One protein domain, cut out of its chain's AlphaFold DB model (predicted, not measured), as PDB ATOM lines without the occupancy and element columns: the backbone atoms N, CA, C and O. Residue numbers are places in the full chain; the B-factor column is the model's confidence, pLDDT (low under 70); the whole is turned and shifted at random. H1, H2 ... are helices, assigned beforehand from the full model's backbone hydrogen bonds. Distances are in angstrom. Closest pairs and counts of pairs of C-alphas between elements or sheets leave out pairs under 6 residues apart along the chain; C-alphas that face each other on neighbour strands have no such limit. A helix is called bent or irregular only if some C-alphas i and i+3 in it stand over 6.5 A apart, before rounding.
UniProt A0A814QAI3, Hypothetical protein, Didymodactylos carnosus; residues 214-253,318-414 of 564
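AT A GLANCE: This is residues 214 to 253 and 318 to 414 of the 564 residues of the protein "Hypothetical protein" of Didymodactylos carnosus (UniProt A0A814QAI3). The core is the helix H5, with H1, H2 and H7 packed round it; H3 packs on H2. H4 lies out at one end of the long axis, and residues 409 to 414 of H7 stick out at the other, while the small H6 lies out to one side. The printed part has 137 residues with seven named helices, H1 to H7 in order along the chain, and no named strand; the class is all helix. It is compact, with a radius of gyration of the C-alphas of 14.9 A, yet elongated in outline, 53 by 32 by 26 A.

HOW THE PARTS SIT: H1, residues 216 to 234, touches H5, residues 356 to 371, with residues 224 to 232 alone; their closest C-alphas, of Arg 228 and Cys 369, are 4.8 A apart, at a steep tilt of 40 degrees, the same way. H2, residues 240 to 252, touches H5 at a shallow tilt of 23 degrees, opposite ways; the closest C-alphas, of Leu 247 and Val 367, are 6.1 A apart. H3, residues 321 to 333, touches H2 with residues 322 to 327 alone, the closest C-alphas being those of Leu 250 and Ile 323, 5.4 A. H3 is close to H5 but not clearly touching, with the C-alphas of Met 327 and Arg 363 at 7.0 A. H4, residues 337 to 345, touches no helix. H6, residues 375 to 383, is close to H1 but not clearly touching: the closest C-alphas, of Ala 232 and Asn 375, are 7.3 A apart. H7, residues 390 to 414, touches H5 with residues 390 to 401 alone, closest at the C-alphas of Ser 364 and His 394, 5.2 A, at a steep tilt of 47 degrees. H7 touches H2 at the C-alphas of Leu 251 and His 402, 6.9 A, and only just touches H1, with 3 pairs of C-alphas within 8 A, the closest those of Tyr 220 and Arg 391, 6.8 A. Every O i to N i+4 pair is within hydrogen-bond range in H1, H2, H5 and H6, against 8 of 9 in H3, 3 of 5 in H4 and 19 of 21 in H7.

IN THESE COORDINATES: H1 runs 26.8 A from C-alpha 216 at (162.834, 142.794, 192.475). H5 is 22.8 A long. H7, 32.4 A long, has a kink of 41 degrees near residue 397 and ends at C-alpha 414, (138.551, 175.536, 210.285). H4 and H7 are irregular: C-alphas 338 and 341 are 8.1 A apart, C-alphas 392 and 395 8.6 A.

THE WHOLE: The C-alphas farthest apart, of Arg 345 and Glu 414, are 53.5 A apart. Residues 254 to 317 are not printed, and C-alphas 253 and 318 are 8.8 A apart across this cut. Of the links printed whole, none is long. No printed residue is under 70 in pLDDT, and the mean of the printed part is 94.4.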
ATOM      1  N   VAL A 214     163.569 135.089 193.339       93.88
ATOM      2  CA  VAL A 214     162.588 136.166 193.486       93.88
ATOM      3  C   VAL A 214     163.161 137.439 192.878       93.88
ATOM      4  O   VAL A 214     164.161 137.971 193.361       93.88
ATOM      5  N   ASP A 215     162.532 137.922 191.809       94.69
ATOM      6  CA  ASP A 215     162.910 139.188 191.193       94.69
ATOM      7  C   ASP A 215     162.572 140.394 192.091       94.69
ATOM      8  O   ASP A 215     161.870 140.301 193.103       94.69
ATOM      9  N   GLU A 216     163.075 141.568 191.714       94.19
ATOM     10  CA  GLU A 216     162.834 142.794 192.475       94.19
ATOM     11  C   GLU A 216     161.354 143.224 192.458       94.19
ATOM     12  O   GLU A 216     160.907 143.907 193.371       94.19
ATOM     13  N   LEU A 217     160.544 142.836 191.467       94.31
ATOM     14  CA  LEU A 217     159.123 143.204 191.460       94.31
ATOM     15  C   LEU A 217     158.363 142.440 192.544       94.31
ATOM     16  O   LEU A 217     157.703 143.039 193.396       94.31
ATOM     17  N   LEU A 218     158.514 141.122 192.538       95.94
ATOM     18  CA  LEU A 218     157.897 140.226 193.494       95.94
ATOM     19  C   LEU A 218     158.441 140.464 194.906       95.94
ATOM     20  O   LEU A 218     157.663 140.462 195.862       95.94
ATOM     21  N   ARG A 219     159.742 140.755 195.055       96.62
ATOM     22  CA  ARG A 219     160.339 141.092 196.356       96.62
ATOM     23  C   ARG A 219     159.652 142.293 197.005       96.62
ATOM     24  O   ARG A 219     159.222 142.188 198.153       96.62
ATOM     25  N   TYR A 220     159.533 143.414 196.291       96.12
ATOM     26  CA  TYR A 220     158.914 144.628 196.834       96.12
ATOM     27  C   TYR A 220     157.438 144.394 197.178       96.12
ATOM     28  O   TYR A 220     157.000 144.790 198.257       96.12
ATOM     29  N   ALA A 221     156.701 143.684 196.316       95.94
ATOM     30  CA  ALA A 221     155.304 143.325 196.556       95.94
ATOM     31  C   ALA A 221     155.119 142.472 197.825       95.94
ATOM     32  O   ALA A 221     154.210 142.721 198.619       95.94
ATOM     33  N   ILE A 222     155.991 141.480 198.041       97.00
ATOM     34  CA  ILE A 222     155.977 140.643 199.247       97.00
ATOM     35  C   ILE A 222     156.272 141.490 200.484       97.00
ATOM     36  O   ILE A 222     155.552 141.394 201.476       97.00
ATOM     37  N   VAL A 223     157.318 142.315 200.442       96.88
ATOM     38  CA  VAL A 223     157.751 143.100 201.602       96.88
ATOM     39  C   VAL A 223     156.709 144.151 202.002       96.88
ATOM     40  O   VAL A 223     156.394 144.271 203.186       96.88
ATOM     41  N   GLU A 224     156.120 144.854 201.035       95.81
ATOM     42  CA  GLU A 224     155.009 145.784 201.267       95.81
ATOM     43  C   GLU A 224     153.831 145.090 201.956       95.81
ATOM     44  O   GLU A 224     153.332 145.558 202.981       95.81
ATOM     45  N   GLU A 225     153.422 143.928 201.444       95.81
ATOM     46  CA  GLU A 225     152.289 143.184 201.984       95.81
ATOM     47  C   GLU A 225     152.567 142.635 203.395       95.81
ATOM     48  O   GLU A 225     151.669 142.605 204.245       95.81
ATOM     49  N   LEU A 226     153.815 142.251 203.684       95.81
ATOM     50  CA  LEU A 226     154.245 141.862 205.028       95.81
ATOM     51  C   LEU A 226     154.122 143.026 206.021       95.81
ATOM     52  O   LEU A 226     153.534 142.844 207.094       95.81
ATOM     53  N   TYR A 227     154.617 144.218 205.667       95.94
ATOM     54  CA  TYR A 227     154.465 145.407 206.510       95.94
ATOM     55  C   TYR A 227     152.998 145.780 206.690       95.94
ATOM     56  O   TYR A 227     152.554 145.994 207.819       95.94
ATOM     57  N   ARG A 228     152.213 145.762 205.609       94.81
ATOM     58  CA  ARG A 228     150.785 146.082 205.643       94.81
ATOM     59  C   ARG A 228     150.025 145.170 206.599       94.81
ATOM     60  O   ARG A 228     149.289 145.656 207.454       94.81
ATOM     61  N   ARG A 229     150.203 143.846 206.499       93.56
ATOM     62  CA  ARG A 229     149.529 142.887 207.396       93.56
ATOM     63  C   ARG A 229     149.951 143.058 208.845       93.56
ATOM     64  O   ARG A 229     149.110 142.897 209.730       93.56
ATOM     65  N   HIS A 230     151.218 143.377 209.088       93.75
ATOM     66  CA  HIS A 230     151.694 143.650 210.435       93.75
ATOM     67  C   HIS A 230     151.086 144.933 211.005       93.75
ATOM     68  O   HIS A 230     150.614 144.924 212.136       93.75
ATOM     69  N   PHE A 231     151.018 146.005 210.220       94.06
ATOM     70  CA  PHE A 231     150.462 147.288 210.657       94.06
ATOM     71  C   PHE A 231     148.954 147.174 210.878       94.06
ATOM     72  O   PHE A 231     148.437 147.684 211.866       94.06
ATOM     73  N   ALA A 232     148.261 146.411 210.029       93.50
ATOM     74  CA  ALA A 232     146.857 146.067 210.215       93.50
ATOM     75  C   ALA A 232     146.588 145.358 211.547       93.50
ATOM     76  O   ALA A 232     145.534 145.556 212.141       93.50
ATOM     77  N   TYR A 233     147.522 144.514 211.994       92.50
ATOM     78  CA  TYR A 233     147.451 143.845 213.291       92.50
ATOM     79  C   TYR A 233     147.801 144.797 214.442       92.50
ATOM     80  O   TYR A 233     147.056 144.867 215.414       92.50
ATOM     81  N   LEU A 234     148.903 145.544 214.320       93.75
ATOM     82  CA  LEU A 234     149.423 146.425 215.368       93.75
ATOM     83  C   LEU A 234     148.477 147.591 215.680       93.75
ATOM     84  O   LEU A 234     148.256 147.898 216.846       93.75
ATOM     85  N   TYR A 235     147.906 148.210 214.645       93.69
ATOM     86  CA  TYR A 235     147.044 149.386 214.772       93.69
ATOM     87  C   TYR A 235     145.548 149.045 214.784       93.69
ATOM     88  O   TYR A 235     144.693 149.926 214.651       93.69
ATOM     89  N   HIS A 236     145.195 147.764 214.928       92.19
ATOM     90  CA  HIS A 236     143.797 147.364 215.021       92.19
ATOM     91  C   HIS A 236     143.146 147.972 216.271       92.19
ATOM     92  O   HIS A 236     143.558 147.698 217.396       92.19
ATOM     93  N   GLY A 237     142.117 148.802 216.078       91.00
ATOM     94  CA  GLY A 237     141.420 149.485 217.173       91.00
ATOM     95  C   GLY A 237     142.187 150.657 217.799       91.00
ATOM     96  O   GLY A 237     141.709 151.237 218.772       91.00
ATOM     97  N   THR A 238     143.351 151.032 217.263       92.81
ATOM     98  CA  THR A 238     144.091 152.220 217.709       92.81
ATOM     99  C   THR A 238     143.386 153.505 217.264       92.81
ATOM    100  O   THR A 238     142.700 153.529 216.240       92.81
ATOM    101  N   SER A 239     143.538 154.589 218.034       92.25
ATOM    102  CA  SER A 239     142.975 155.893 217.678       92.25
ATOM    103  C   SER A 239     143.621 156.450 216.404       92.25
ATOM    104  O   SER A 239     144.826 156.313 216.187       92.25
ATOM    105  N   GLY A 240     142.820 157.132 215.577       90.12
ATOM    106  CA  GLY A 240     143.308 157.756 214.343       90.12
ATOM    107  C   GLY A 240     144.438 158.765 214.578       90.12
ATOM    108  O   GLY A 240     145.338 158.862 213.754       90.12
ATOM    109  N   ASN A 241     144.456 159.435 215.736       90.88
ATOM    110  CA  ASN A 241     145.484 160.420 216.088       90.88
ATOM    111  C   ASN A 241     146.900 159.824 216.100       90.88
ATOM    112  O   ASN A 241     147.814 160.441 215.571       90.88
ATOM    113  N   ILE A 242     147.081 158.610 216.635       93.69
ATOM    114  CA  ILE A 242     148.402 157.953 216.678       93.69
ATOM    115  C   ILE A 242     148.901 157.667 215.254       93.69
ATOM    116  O   ILE A 242     150.074 157.854 214.932       93.69
ATOM    117  N   ILE A 243     147.996 157.241 214.371       94.31
ATOM    118  CA  ILE A 243     148.316 156.974 212.964       94.31
ATOM    119  C   ILE A 243     148.668 158.281 212.248       94.31
ATOM    120  O   ILE A 243     149.648 158.330 211.507       94.31
ATOM    121  N   GLU A 244     147.911 159.349 212.497       93.25
ATOM    122  CA  GLU A 244     148.203 160.678 211.961       93.25
ATOM    123  C   GLU A 244     149.555 161.221 212.438       93.25
ATOM    124  O   GLU A 244     150.284 161.787 211.629       93.25
ATOM    125  N   GLU A 245     149.934 161.008 213.700       93.75
ATOM    126  CA  GLU A 245     151.251 161.386 214.228       93.75
ATOM    127  C   GLU A 245     152.382 160.645 213.504       93.75
ATOM    128  O   GLU A 245     153.379 161.252 213.103       93.75
ATOM    129  N   HIS A 246     152.222 159.338 213.274       95.94
ATOM    130  CA  HIS A 246     153.180 158.559 212.491       95.94
ATOM    131  C   HIS A 246     153.275 159.053 211.042       95.94
ATOM    132  O   HIS A 246     154.383 159.221 210.529       95.94
ATOM    133  N   LEU A 247     152.138 159.324 210.394       96.19
ATOM    134  CA  LEU A 247     152.095 159.869 209.036       96.19
ATOM    135  C   LEU A 247     152.753 161.248 208.962       96.19
ATOM    136  O   LEU A 247     153.556 161.490 208.063       96.19
ATOM    137  N   GLN A 248     152.476 162.127 209.924       94.94
ATOM    138  CA  GLN A 248     153.087 163.449 210.013       94.94
ATOM    139  C   GLN A 248     154.609 163.338 210.139       94.94
ATOM    140  O   GLN A 248     155.333 163.971 209.371       94.94
ATOM    141  N   ALA A 249     155.096 162.500 211.058       96.00
ATOM    142  CA  ALA A 249     156.526 162.299 211.269       96.00
ATOM    143  C   ALA A 249     157.215 161.699 210.031       96.00
ATOM    144  O   ALA A 249     158.335 162.084 209.699       96.00
ATOM    145  N   LEU A 250     156.544 160.799 209.304       97.31
ATOM    146  CA  LEU A 250     157.066 160.252 208.052       97.31
ATOM    147  C   LEU A 250     157.020 161.254 206.894       97.31
ATOM    148  O   LEU A 250     157.874 161.167 206.021       97.31
ATOM    149  N   LEU A 251     156.067 162.188 206.837       96.75
ATOM    150  CA  LEU A 251     155.944 163.165 205.743       96.75
ATOM    151  C   LEU A 251     156.840 164.394 205.932       96.75
ATOM    152  O   LEU A 251     157.470 164.843 204.974       96.75
ATOM    153  N   TYR A 252     156.929 164.910 207.153       95.12
ATOM    154  CA  TYR A 252     157.587 166.188 207.435       95.12
ATOM    155  C   TYR A 252     158.853 166.038 208.287       95.12
ATOM    156  O   TYR A 252     159.672 166.950 208.329       95.12
ATOM    157  N   GLY A 253     159.070 164.874 208.901       94.00
ATOM    158  CA  GLY A 253     160.039 164.726 209.982       94.00
ATOM    159  C   GLY A 253     159.453 165.187 211.318       94.00
ATOM    160  O   GLY A 253     158.379 165.785 211.386       94.00
ATOM    161  N   SER A 318     162.426 166.195 202.390       95.69
ATOM    162  CA  SER A 318     163.370 165.224 201.833       95.69
ATOM    163  C   SER A 318     163.772 164.197 202.894       95.69
ATOM    164  O   SER A 318     163.605 164.428 204.093       95.69
ATOM    165  N   MET A 319     164.304 163.050 202.464       96.44
ATOM    166  CA  MET A 319     164.798 162.038 203.397       96.44
ATOM    167  C   MET A 319     165.838 162.654 204.347       96.44
ATOM    168  O   MET A 319     166.808 163.263 203.900       96.44
ATOM    169  N   ASN A 320     165.625 162.519 205.656       95.19
ATOM    170  CA  ASN A 320     166.494 163.072 206.695       95.19
ATOM    171  C   ASN A 320     166.604 162.108 207.891       95.19
ATOM    172  O   ASN A 320     165.938 161.070 207.933       95.19
ATOM    173  N   ASN A 321     167.449 162.444 208.868       95.38
ATOM    174  CA  ASN A 321     167.705 161.580 210.025       95.38
ATOM    175  C   ASN A 321     166.458 161.353 210.890       95.38
ATOM    176  O   ASN A 321     166.276 160.247 211.394       95.38
ATOM    177  N   ASN A 322     165.570 162.341 211.005       95.81
ATOM    178  CA  ASN A 322     164.358 162.232 211.822       95.81
ATOM    179  C   ASN A 322     163.355 161.263 211.184       95.81
ATOM    180  O   ASN A 322     162.789 160.409 211.867       95.81
ATOM    181  N   ILE A 323     163.200 161.319 209.859       96.88
ATOM    182  CA  ILE A 323     162.386 160.358 209.107       96.88
ATOM    183  C   ILE A 323     162.981 158.951 209.233       96.88
ATOM    184  O   ILE A 323     162.249 158.012 209.541       96.88
ATOM    185  N   ARG A 324     164.302 158.787 209.076       97.12
ATOM    186  CA  ARG A 324     164.971 157.480 209.237       97.12
ATOM    187  C   ARG A 324     164.825 156.914 210.644       97.12
ATOM    188  O   ARG A 324     164.566 155.720 210.796       97.12
ATOM    189  N   ALA A 325     164.962 157.754 211.667       96.62
ATOM    190  CA  ALA A 325     164.745 157.363 213.054       96.62
ATOM    191  C   ALA A 325     163.306 156.871 213.247       96.62
ATOM    192  O   ALA A 325     163.096 155.797 213.810       96.62
ATOM    193  N   LYS A 326     162.325 157.583 212.679       97.00
ATOM    194  CA  LYS A 326     160.922 157.171 212.750       97.00
ATOM    195  C   LYS A 326     160.641 155.867 212.008       97.00
ATOM    196  O   LYS A 326     159.920 155.013 212.517       97.00
ATOM    197  N   MET A 327     161.223 155.683 210.826       97.81
ATOM    198  CA  MET A 327     161.141 154.414 210.100       97.81
ATOM    199  C   MET A 327     161.738 153.278 210.934       97.81
ATOM    200  O   MET A 327     161.117 152.231 211.065       97.81
ATOM    201  N   THR A 328     162.894 153.503 211.559       96.88
ATOM    202  CA  THR A 328     163.552 152.517 212.429       96.88
ATOM    203  C   THR A 328     162.676 152.146 213.625       96.88
ATOM    204  O   THR A 328     162.536 150.966 213.929       96.88
ATOM    205  N   GLU A 329     162.042 153.129 214.271       96.19
ATOM    206  CA  GLU A 329     161.093 152.918 215.372       96.19
ATOM    207  C   GLU A 329     159.917 152.028 214.937       96.19
ATOM    208  O   GLU A 329     159.626 151.022 215.583       96.19
ATOM    209  N   LEU A 330     159.279 152.352 213.808       95.88
ATOM    210  CA  LEU A 330     158.156 151.576 213.273       95.88
ATOM    211  C   LEU A 330     158.571 150.148 212.886       95.88
ATOM    212  O   LEU A 330     157.837 149.190 213.122       95.88
ATOM    213  N   LEU A 331     159.765 149.995 212.314       95.19
ATOM    214  CA  LEU A 331     160.312 148.698 211.923       95.19
ATOM    215  C   LEU A 331     160.781 147.870 213.123       95.19
ATOM    216  O   LEU A 331     160.789 146.647 213.033       95.19
ATOM    217  N   ALA A 332     161.121 148.490 214.256       94.25
ATOM    218  CA  ALA A 332     161.486 147.769 215.473       94.25
ATOM    219  C   ALA A 332     160.305 146.975 216.059       94.25
ATOM    220  O   ALA A 332     160.513 145.928 216.674       94.25
ATOM    221  N   ALA A 333     159.067 147.431 215.833       90.69
ATOM    222  CA  ALA A 333     157.862 146.675 216.177       90.69
ATOM    223  C   ALA A 333     157.636 145.466 215.244       90.69
ATOM    224  O   ALA A 333     157.021 144.471 215.642       90.69
ATOM    225  N   PHE A 334     158.175 145.515 214.020       91.56
ATOM    226  CA  PHE A 334     158.048 144.459 213.023       91.56
ATOM    227  C   PHE A 334     159.028 143.307 213.285       91.56
ATOM    228  O   PHE A 334     160.235 143.401 213.066       91.56
ATOM    229  N   SER A 335     158.499 142.160 213.713       87.94
ATOM    230  CA  SER A 335     159.299 140.950 213.920       87.94
ATOM    231  C   SER A 335     159.265 140.042 212.693       87.94
ATOM    232  O   SER A 335     158.247 139.422 212.396       87.94
ATOM    233  N   ILE A 336     160.415 139.889 212.028       86.69
ATOM    234  CA  ILE A 336     160.613 138.924 210.928       86.69
ATOM    235  C   ILE A 336     160.787 137.496 211.459       86.69
ATOM    236  O   ILE A 336     160.604 136.535 210.717       86.69
ATOM    237  N   LYS A 337     161.126 137.324 212.747       86.81
ATOM    238  CA  LYS A 337     161.430 136.012 213.348       86.81
ATOM    239  C   LYS A 337     160.407 134.917 212.998       86.81
ATOM    240  O   LYS A 337     160.859 133.827 212.662       86.81
ATOM    241  N   PRO A 338     159.081 135.173 213.002       88.12
ATOM    242  CA  PRO A 338     158.085 134.153 212.686       88.12
ATOM    243  C   PRO A 338     158.079 133.677 211.232       88.12
ATOM    244  O   PRO A 338     157.415 132.687 210.969       88.12
ATOM    245  N   ILE A 339     158.746 134.365 210.301       91.69
ATOM    246  CA  ILE A 339     158.783 134.025 208.865       91.69
ATOM    247  C   ILE A 339     160.210 134.011 208.288       91.69
ATOM    248  O   ILE A 339     160.407 133.898 207.082       91.69
ATOM    249  N   LYS A 340     161.236 134.162 209.135       93.50
ATOM    250  CA  LYS A 340     162.625 134.374 208.700       93.50
ATOM    251  C   LYS A 340     163.136 133.235 207.815       93.50
ATOM    252  O   LYS A 340     163.814 133.486 206.822       93.50
ATOM    253  N   ASN A 341     162.821 132.001 208.186       92.31
ATOM    254  CA  ASN A 341     163.354 130.814 207.528       92.31
ATOM    255  C   ASN A 341     162.794 130.654 206.117       92.31
ATOM    256  O   ASN A 341     163.556 130.412 205.183       92.31
ATOM    257  N   VAL A 342     161.485 130.866 205.942       94.06
ATOM    258  CA  VAL A 342     160.863 130.789 204.615       94.06
ATOM    259  C   VAL A 342     161.359 131.902 203.690       94.06
ATOM    260  O   VAL A 342     161.665 131.628 202.533       94.06
ATOM    261  N   LEU A 343     161.552 133.124 204.203       95.00
ATOM    262  CA  LEU A 343     162.143 134.214 203.418       95.00
ATOM    263  C   LEU A 343     163.578 133.888 202.989       95.00
ATOM    264  O   LEU A 343     163.918 134.066 201.824       95.00
ATOM    265  N   SER A 344     164.396 133.354 203.904       93.50
ATOM    266  CA  SER A 344     165.775 132.950 203.604       93.50
ATOM    267  C   SER A 344     165.836 131.869 202.524       93.50
ATOM    268  O   SER A 344     166.652 131.976 201.613       93.50
ATOM    269  N   ARG A 345     164.969 130.850 202.599       92.25
ATOM    270  CA  ARG A 345     164.908 129.764 201.605       92.25
ATOM    271  C   ARG A 345     164.510 130.262 200.217       92.25
ATOM    272  O   ARG A 345     165.026 129.758 199.231       92.25
ATOM    273  N   LEU A 346     163.615 131.246 200.151       93.81
ATOM    274  CA  LEU A 346     163.178 131.866 198.897       93.81
ATOM    275  C   LEU A 346     164.116 132.989 198.415       93.81
ATOM    276  O   LEU A 346     163.819 133.647 197.422       93.81
ATOM    277  N   GLY A 347     165.216 133.265 199.126       94.44
ATOM    278  CA  GLY A 347     166.130 134.360 198.786       94.44
ATOM    279  C   GLY A 347     165.506 135.757 198.916       94.44
ATOM    280  O   GLY A 347     165.993 136.716 198.318       94.44
ATOM    281  N   ILE A 348     164.426 135.900 199.690       95.88
ATOM    282  CA  ILE A 348     163.720 137.171 199.868       95.88
ATOM    283  C   ILE A 348     164.438 137.992 200.937       95.88
ATOM    284  O   ILE A 348     164.378 137.693 202.132       95.88
ATOM    285  N   ARG A 349     165.089 139.073 200.505       95.75
ATOM    286  CA  ARG A 349     165.702 140.067 201.393       95.75
ATOM    287  C   ARG A 349     164.732 141.203 201.720       95.75
ATOM    288  O   ARG A 349     164.032 141.716 200.843       95.75
ATOM    289  N   MET A 350     164.725 141.618 202.984       96.06
ATOM    290  CA  MET A 350     164.010 142.820 203.426       96.06
ATOM    291  C   MET A 350     164.665 144.086 202.857       96.06
ATOM    292  O   MET A 350     165.773 144.024 202.324       96.06
ATOM    293  N   MET A 351     163.979 145.226 202.971       96.31
ATOM    294  CA  MET A 351     164.497 146.516 202.506       96.31
ATOM    295  C   MET A 351     165.730 146.948 203.309       96.31
ATOM    296  O   MET A 351     165.742 146.862 204.539       96.31
ATOM    297  N   ASP A 352     166.745 147.444 202.611       95.12
ATOM    298  CA  ASP A 352     167.995 147.934 203.177       95.12
ATOM    299  C   ASP A 352     167.938 149.452 203.397       95.12
ATOM    300  O   ASP A 352     167.953 150.240 202.453       95.12
ATOM    301  N   MET A 353     167.909 149.885 204.662       94.19
ATOM    302  CA  MET A 353     167.883 151.314 205.005       94.19
ATOM    303  C   MET A 353     169.199 152.049 204.711       94.19
ATOM    304  O   MET A 353     169.211 153.283 204.745       94.19
ATOM    305  N   SER A 354     170.296 151.331 204.448       95.12
ATOM    306  CA  SER A 354     171.565 151.938 204.030       95.12
ATOM    307  C   SER A 354     171.565 152.339 202.551       95.12
ATOM    308  O   SER A 354     172.306 153.238 202.157       95.12
ATOM    309  N   ASN A 355     170.690 151.734 201.741       96.69
ATOM    310  CA  ASN A 355     170.489 152.095 200.346       96.69
ATOM    311  C   ASN A 355     169.466 153.238 200.234       96.69
ATOM    312  O   ASN A 355     168.316 153.098 200.649       96.69
ATOM    313  N   GLU A 356     169.867 154.368 199.644       96.19
ATOM    314  CA  GLU A 356     169.015 155.564 199.554       96.19
ATOM    315  C   GLU A 356     167.705 155.308 198.806       96.19
ATOM    316  O   GLU A 356     166.632 155.705 199.259       96.19
ATOM    317  N   HIS A 357     167.781 154.604 197.676       95.88
ATOM    318  CA  HIS A 357     166.613 154.310 196.858       95.88
ATOM    319  C   HIS A 357     165.639 153.384 197.595       95.88
ATOM    320  O   HIS A 357     164.441 153.667 197.656       95.88
ATOM    321  N   GLU A 358     166.145 152.311 198.214       97.06
ATOM    322  CA  GLU A 358     165.307 151.417 199.021       97.06
ATOM    323  C   GLU A 358     164.707 152.143 200.229       97.06
ATOM    324  O   GLU A 358     163.547 151.908 200.560       97.06
ATOM    325  N   CYS A 359     165.436 153.075 200.845       96.88
ATOM    326  CA  CYS A 359     164.937 153.879 201.954       96.88
ATOM    327  C   CYS A 359     163.757 154.772 201.532       96.88
ATOM    328  O   CYS A 359     162.735 154.820 202.222       96.88
ATOM    329  N   VAL A 360     163.844 155.437 200.374       97.19
ATOM    330  CA  VAL A 360     162.745 156.254 199.831       97.19
ATOM    331  C   VAL A 360     161.517 155.398 199.523       97.19
ATOM    332  O   VAL A 360     160.402 155.756 199.916       97.19
ATOM    333  N   VAL A 361     161.704 154.240 198.884       97.81
ATOM    334  CA  VAL A 361     160.582 153.336 198.599       97.81
ATOM    335  C   VAL A 361     159.975 152.797 199.893       97.81
ATOM    336  O   VAL A 361     158.756 152.835 200.055       97.81
ATOM    337  N   LEU A 362     160.797 152.387 200.859       98.00
ATOM    338  CA  LEU A 362     160.337 151.907 202.160       98.00
ATOM    339  C   LEU A 362     159.520 152.972 202.899       98.00
ATOM    340  O   LEU A 362     158.464 152.658 203.440       98.00
ATOM    341  N   ARG A 363     159.938 154.243 202.872       98.19
ATOM    342  CA  ARG A 363     159.147 155.353 203.430       98.19
ATOM    343  C   ARG A 363     157.758 155.414 202.799       98.19
ATOM    344  O   ARG A 363     156.771 155.524 203.524       98.19
ATOM    345  N   SER A 364     157.669 155.318 201.472       98.19
ATOM    346  CA  SER A 364     156.378 155.334 200.773       98.19
ATOM    347  C   SER A 364     155.508 154.114 201.108       98.19
ATOM    348  O   SER A 364     154.318 154.289 201.368       98.19
ATOM    349  N   MET A 365     156.101 152.916 201.230       97.94
ATOM    350  CA  MET A 365     155.403 151.705 201.686       97.94
ATOM    351  C   MET A 365     154.828 151.898 203.088       97.94
ATOM    352  O   MET A 365     153.654 151.622 203.308       97.94
ATOM    353  N   LEU A 366     155.623 152.406 204.035       98.19
ATOM    354  CA  LEU A 366     155.183 152.627 205.415       98.19
ATOM    355  C   LEU A 366     154.049 153.658 205.489       98.19
ATOM    356  O   LEU A 366     153.052 153.419 206.170       98.19
ATOM    357  N   VAL A 367     154.157 154.766 204.747       98.25
ATOM    358  CA  VAL A 367     153.084 155.771 204.637       98.25
ATOM    359  C   VAL A 367     151.805 155.145 204.084       98.25
ATOM    360  O   VAL A 367     150.721 155.364 204.625       98.25
ATOM    361  N   GLN A 368     151.909 154.335 203.033       96.56
ATOM    362  CA  GLN A 368     150.748 153.690 202.431       96.56
ATOM    363  C   GLN A 368     150.131 152.622 203.348       96.56
ATOM    364  O   GLN A 368     148.909 152.573 203.494       96.56
ATOM    365  N   CYS A 369     150.957 151.825 204.031       96.31
ATOM    366  CA  CYS A 369     150.516 150.840 205.019       96.31
ATOM    367  C   CYS A 369     149.771 151.496 206.187       96.31
ATOM    368  O   CYS A 369     148.782 150.944 206.653       96.31
ATOM    369  N   LEU A 370     150.215 152.673 206.642       96.88
ATOM    370  CA  LEU A 370     149.537 153.439 207.691       96.88
ATOM    371  C   LEU A 370     148.224 154.059 207.199       96.88
ATOM    372  O   LEU A 370     147.232 154.010 207.918       96.88
ATOM    373  N   ARG A 371     148.179 154.594 205.970       95.69
ATOM    374  CA  ARG A 371     146.940 155.132 205.370       95.69
ATOM    375  C   ARG A 371     145.863 154.063 205.206       95.69
ATOM    376  O   ARG A 371     144.689 154.328 205.441       95.69
ATOM    377  N   PHE A 372     146.265 152.851 204.835       95.31
ATOM    378  CA  PHE A 372     145.358 151.744 204.524       95.31
ATOM    379  C   PHE A 372     145.568 150.548 205.459       95.31
ATOM    380  O   PHE A 372     145.591 149.393 205.027       95.31
ATOM    381  N   TYR A 373     145.734 150.828 206.754       92.62
ATOM    382  CA  TYR A 373     146.034 149.808 207.760       92.62
ATOM    383  C   TYR A 373     144.868 148.833 207.984       92.62
ATOM    384  O   TYR A 373     145.096 147.660 208.262       92.62
ATOM    385  N   SER A 374     143.609 149.262 207.848       92.31
ATOM    386  CA  SER A 374     142.459 148.361 207.999       92.31
ATOM    387  C   SER A 374     142.149 147.603 206.702       92.31
ATOM    388  O   SER A 374     142.393 148.098 205.600       92.31
ATOM    389  N   ASN A 375     141.575 146.398 206.823       89.88
ATOM    390  CA  ASN A 375     141.153 145.608 205.657       89.88
ATOM    391  C   ASN A 375     140.094 146.341 204.807       89.88
ATOM    392  O   ASN A 375     140.108 146.242 203.583       89.88
ATOM    393  N   ASP A 376     139.202 147.104 205.436       92.69
ATOM    394  CA  ASP A 376     138.163 147.846 204.718       92.69
ATOM    395  C   ASP A 376     138.748 149.055 203.979       92.69
ATOM    396  O   ASP A 376     138.362 149.333 202.840       92.69
ATOM    397  N   ALA A 377     139.732 149.731 204.586       93.38
ATOM    398  CA  ALA A 377     140.437 150.844 203.960       93.38
ATOM    399  C   ALA A 377     141.228 150.379 202.731       93.38
ATOM    400  O   ALA A 377     141.107 150.996 201.674       93.38
ATOM    401  N   ILE A 378     141.972 149.267 202.824       93.69
ATOM    402  CA  ILE A 378     142.708 148.717 201.671       93.69
ATOM    403  C   ILE A 378     141.758 148.277 200.555       93.69
ATOM    404  O   ILE A 378     141.985 148.623 199.402       93.69
ATOM    405  N   ASN A 379     140.669 147.574 200.879       92.38
ATOM    406  CA  ASN A 379     139.711 147.120 199.870       92.38
ATOM    407  C   ASN A 379     139.072 148.314 199.145       92.38
ATOM    408  O   ASN A 379     139.000 148.328 197.917       92.38
ATOM    409  N   SER A 380     138.684 149.351 199.894       95.06
ATOM    410  CA  SER A 380     138.141 150.590 199.329       95.06
ATOM    411  C   SER A 380     139.163 151.305 198.443       95.06
ATOM    412  O   SER A 380     138.833 151.724 197.334       95.06
ATOM    413  N   ALA A 381     140.416 151.396 198.891       94.75
ATOM    414  CA  ALA A 381     141.492 152.053 198.158       94.75
ATOM    415  C   ALA A 381     141.874 151.317 196.869       94.75
ATOM    416  O   ALA A 381     142.133 151.943 195.843       94.75
ATOM    417  N   VAL A 382     141.862 149.984 196.889       93.31
ATOM    418  CA  VAL A 382     142.063 149.151 195.699       93.31
ATOM    419  C   VAL A 382     140.945 149.393 194.680       93.31
ATOM    420  O   VAL A 382     141.238 149.620 193.508       93.31
ATOM    421  N   ILE A 383     139.678 149.409 195.113       93.69
ATOM    422  CA  ILE A 383     138.523 149.679 194.234       93.69
ATOM    423  C   ILE A 383     138.622 151.083 193.619       93.69
ATOM    424  O   ILE A 383     138.373 151.264 192.428       93.69
ATOM    425  N   GLN A 384     139.034 152.071 194.416       95.44
ATOM    426  CA  GLN A 384     139.219 153.458 193.979       95.44
ATOM    427  C   GLN A 384     140.532 153.695 193.213       95.44
ATOM    428  O   GLN A 384     140.758 154.806 192.738       95.44
ATOM    429  N   LYS A 385     141.392 152.673 193.079       94.62
ATOM    430  CA  LYS A 385     142.737 152.762 192.482       94.62
ATOM    431  C   LYS A 385     143.635 153.820 193.145       94.62
ATOM    432  O   LYS A 385     144.461 154.445 192.486       94.62
ATOM    433  N   THR A 386     143.471 154.026 194.450       95.12
ATOM    434  CA  THR A 386     144.278 154.953 195.263       95.12
ATOM    435  C   THR A 386     145.400 154.252 196.030       95.12
ATOM    436  O   THR A 386     146.326 154.917 196.500       95.12
ATOM    437  N   PHE A 387     145.365 152.917 196.118       95.06
ATOM    438  CA  PHE A 387     146.508 152.110 196.542       95.06
ATOM    439  C   PHE A 387     147.401 151.814 195.329       95.06
ATOM    440  O   PHE A 387     146.980 151.152 194.381       95.06
ATOM    441  N   LEU A 388     148.625 152.333 195.357       94.50
ATOM    442  CA  LEU A 388     149.583 152.334 194.247       94.50
ATOM    443  C   LEU A 388     150.791 151.461 194.578       94.50
ATOM    444  O   LEU A 388     151.165 151.389 195.739       94.50
ATOM    445  N   ASP A 389     151.453 150.889 193.575       92.31
ATOM    446  CA  ASP A 389     152.707 150.161 193.802       92.31
ATOM    447  C   ASP A 389     153.820 151.123 194.253       92.31
ATOM    448  O   ASP A 389     154.191 152.045 193.510       92.31
ATOM    449  N   ALA A 390     154.334 150.922 195.469       93.88
ATOM    450  CA  ALA A 390     155.351 151.778 196.066       93.88
ATOM    451  C   ALA A 390     156.675 151.802 195.300       93.88
ATOM    452  O   ALA A 390     157.362 152.822 195.305       93.88
ATOM    453  N   ARG A 391     157.031 150.732 194.584       93.25
ATOM    454  CA  ARG A 391     158.270 150.698 193.801       93.25
ATOM    455  C   ARG A 391     158.241 151.747 192.692       93.25
ATOM    456  O   ARG A 391     159.195 152.506 192.533       93.25
ATOM    457  N   THR A 392     157.143 151.806 191.943       94.38
ATOM    458  CA  THR A 392     157.019 152.680 190.766       94.38
ATOM    459  C   THR A 392     156.418 154.047 191.079       94.38
ATOM    460  O   THR A 392     156.665 154.985 190.332       94.38
ATOM    461  N   ASN A 393     155.650 154.184 192.166       96.38
ATOM    462  CA  ASN A 393     154.860 155.390 192.455       96.38
ATOM    463  C   ASN A 393     155.187 156.039 193.816       96.38
ATOM    464  O   ASN A 393     154.338 156.732 194.377       96.38
ATOM    465  N   HIS A 394     156.384 155.825 194.371       96.06
ATOM    466  CA  HIS A 394     156.756 156.312 195.709       96.06
ATOM    467  C   HIS A 394     156.509 157.820 195.911       96.06
ATOM    468  O   HIS A 394     155.935 158.206 196.928       96.06
ATOM    469  N   GLU A 395     156.862 158.677 194.947       97.06
ATOM    470  CA  GLU A 395     156.619 160.128 195.044       97.06
ATOM    471  C   GLU A 395     155.124 160.469 195.042       97.06
ATOM    472  O   GLU A 395     154.654 161.251 195.870       97.06
ATOM    473  N   GLN A 396     154.354 159.837 194.152       97.69
ATOM    474  CA  GLN A 396     152.910 160.045 194.056       97.69
ATOM    475  C   GLN A 396     152.194 159.608 195.340       97.69
ATOM    476  O   GLN A 396     151.261 160.277 195.783       97.69
ATOM    477  N   ILE A 397     152.641 158.517 195.968       97.81
ATOM    478  CA  ILE A 397     152.105 158.047 197.252       97.81
ATOM    479  C   ILE A 397     152.298 159.103 198.339       97.81
ATOM    480  O   ILE A 397     151.345 159.400 199.066       97.81
ATOM    481  N   LEU A 398     153.499 159.684 198.438       98.00
ATOM    482  CA  LEU A 398     153.795 160.739 199.409       98.00
ATOM    483  C   LEU A 398     152.987 162.012 199.116       98.00
ATOM    484  O   LEU A 398     152.434 162.599 200.041       98.00
ATOM    485  N   ALA A 399     152.851 162.397 197.845       97.75
ATOM    486  CA  ALA A 399     152.060 163.556 197.431       97.75
ATOM    487  C   ALA A 399     150.564 163.403 197.758       97.75
ATOM    488  O   ALA A 399     149.945 164.329 198.283       97.75
ATOM    489  N   LEU A 400     149.980 162.228 197.498       97.38
ATOM    490  CA  LEU A 400     148.587 161.933 197.850       97.38
ATOM    491  C   LEU A 400     148.381 161.932 199.368       97.38
ATOM    492  O   LEU A 400     147.422 162.528 199.852       97.38
ATOM    493  N   ALA A 401     149.300 161.309 200.111       97.00
ATOM    494  CA  ALA A 401     149.269 161.294 201.571       97.00
ATOM    495  C   ALA A 401     149.345 162.711 202.160       97.00
ATOM    496  O   ALA A 401     148.564 163.055 203.042       97.00
ATOM    497  N   HIS A 402     150.251 163.540 201.642       96.31
ATOM    498  CA  HIS A 402     150.389 164.940 202.023       96.31
ATOM    499  C   HIS A 402     149.108 165.732 201.752       96.31
ATOM    500  O   HIS A 402     148.606 166.385 202.660       96.31
ATOM    501  N   LYS A 403     148.532 165.614 200.550       96.12
ATOM    502  CA  LYS A 403     147.289 166.306 200.185       96.12
ATOM    503  C   LYS A 403     146.129 165.953 201.121       96.12
ATOM    504  O   LYS A 403     145.403 166.844 201.556       96.12
ATOM    505  N   GLU A 404     145.940 164.669 201.420       94.38
ATOM    506  CA  GLU A 404     144.900 164.209 202.353       94.38
ATOM    507  C   GLU A 404     145.150 164.714 203.776       94.38
ATOM    508  O   GLU A 404     144.230 165.205 204.433       94.38
ATOM    509  N   PHE A 405     146.399 164.633 204.238       91.12
ATOM    510  CA  PHE A 405     146.784 165.106 205.562       91.12
ATOM    511  C   PHE A 405     146.566 166.615 205.710       91.12
ATOM    512  O   PHE A 405     145.990 167.057 206.703       91.12
ATOM    513  N   ASP A 406     146.982 167.410 204.723       90.00
ATOM    514  CA  ASP A 406     146.809 168.861 204.744       90.00
ATOM    515  C   ASP A 406     145.339 169.267 204.639       90.00
ATOM    516  O   ASP A 406     144.922 170.177 205.351       90.00
ATOM    517  N   ALA A 407     144.521 168.552 203.860       92.38
ATOM    518  CA  ALA A 407     143.073 168.764 203.848       92.38
ATOM    519  C   ALA A 407     142.441 168.477 205.226       92.38
ATOM    520  O   ALA A 407     141.673 169.294 205.735       92.38
ATOM    521  N   SER A 408     142.809 167.364 205.876       90.31
ATOM    522  CA  SER A 408     142.365 167.039 207.245       90.31
ATOM    523  C   SER A 408     142.818 168.101 208.256       90.31
ATOM    524  O   SER A 408     142.052 168.530 209.125       90.31
ATOM    525  N   ARG A 409     144.062 168.578 208.143       87.25
ATOM    526  CA  ARG A 409     144.604 169.653 208.982       87.25
ATOM    527  C   ARG A 409     143.835 170.959 208.781       87.25
ATOM    528  O   ARG A 409     143.437 171.562 209.773       87.25
ATOM    529  N   GLN A 410     143.588 171.367 207.537       89.00
ATOM    530  CA  GLN A 410     142.793 172.553 207.210       89.00
ATOM    531  C   GLN A 410     141.383 172.447 207.789       89.00
ATOM    532  O   GLN A 410     140.967 173.348 208.511       89.00
ATOM    533  N   GLN A 411     140.702 171.314 207.602       91.12
ATOM    534  CA  GLN A 411     139.368 171.084 208.159       91.12
ATOM    535  C   GLN A 411     139.354 171.159 209.695       91.12
ATOM    536  O   GLN A 411     138.444 171.743 210.284       91.12
ATOM    537  N   ARG A 412     140.364 170.595 210.374       88.06
ATOM    538  CA  ARG A 412     140.496 170.692 211.838       88.06
ATOM    539  C   ARG A 412     140.743 172.121 212.296       88.06
ATOM    540  O   ARG A 412     140.146 172.555 213.281       88.06
ATOM    541  N   THR A 413     141.594 172.856 211.592       86.06
ATOM    542  CA  THR A 413     141.827 174.271 211.872       86.06
ATOM    543  C   THR A 413     140.560 175.093 211.647       86.06
ATOM    544  O   THR A 413     140.206 175.889 212.508       86.06
ATOM    545  N   GLU A 414     139.834 174.882 210.551       89.06
ATOM    546  CA  GLU A 414     138.551 175.536 210.285       89.06
ATOM    547  C   GLU A 414     137.524 175.221 211.376       89.06
ATOM    548  O   GLU A 414     136.862 176.127 211.880       89.06
TER     549      GLU A 414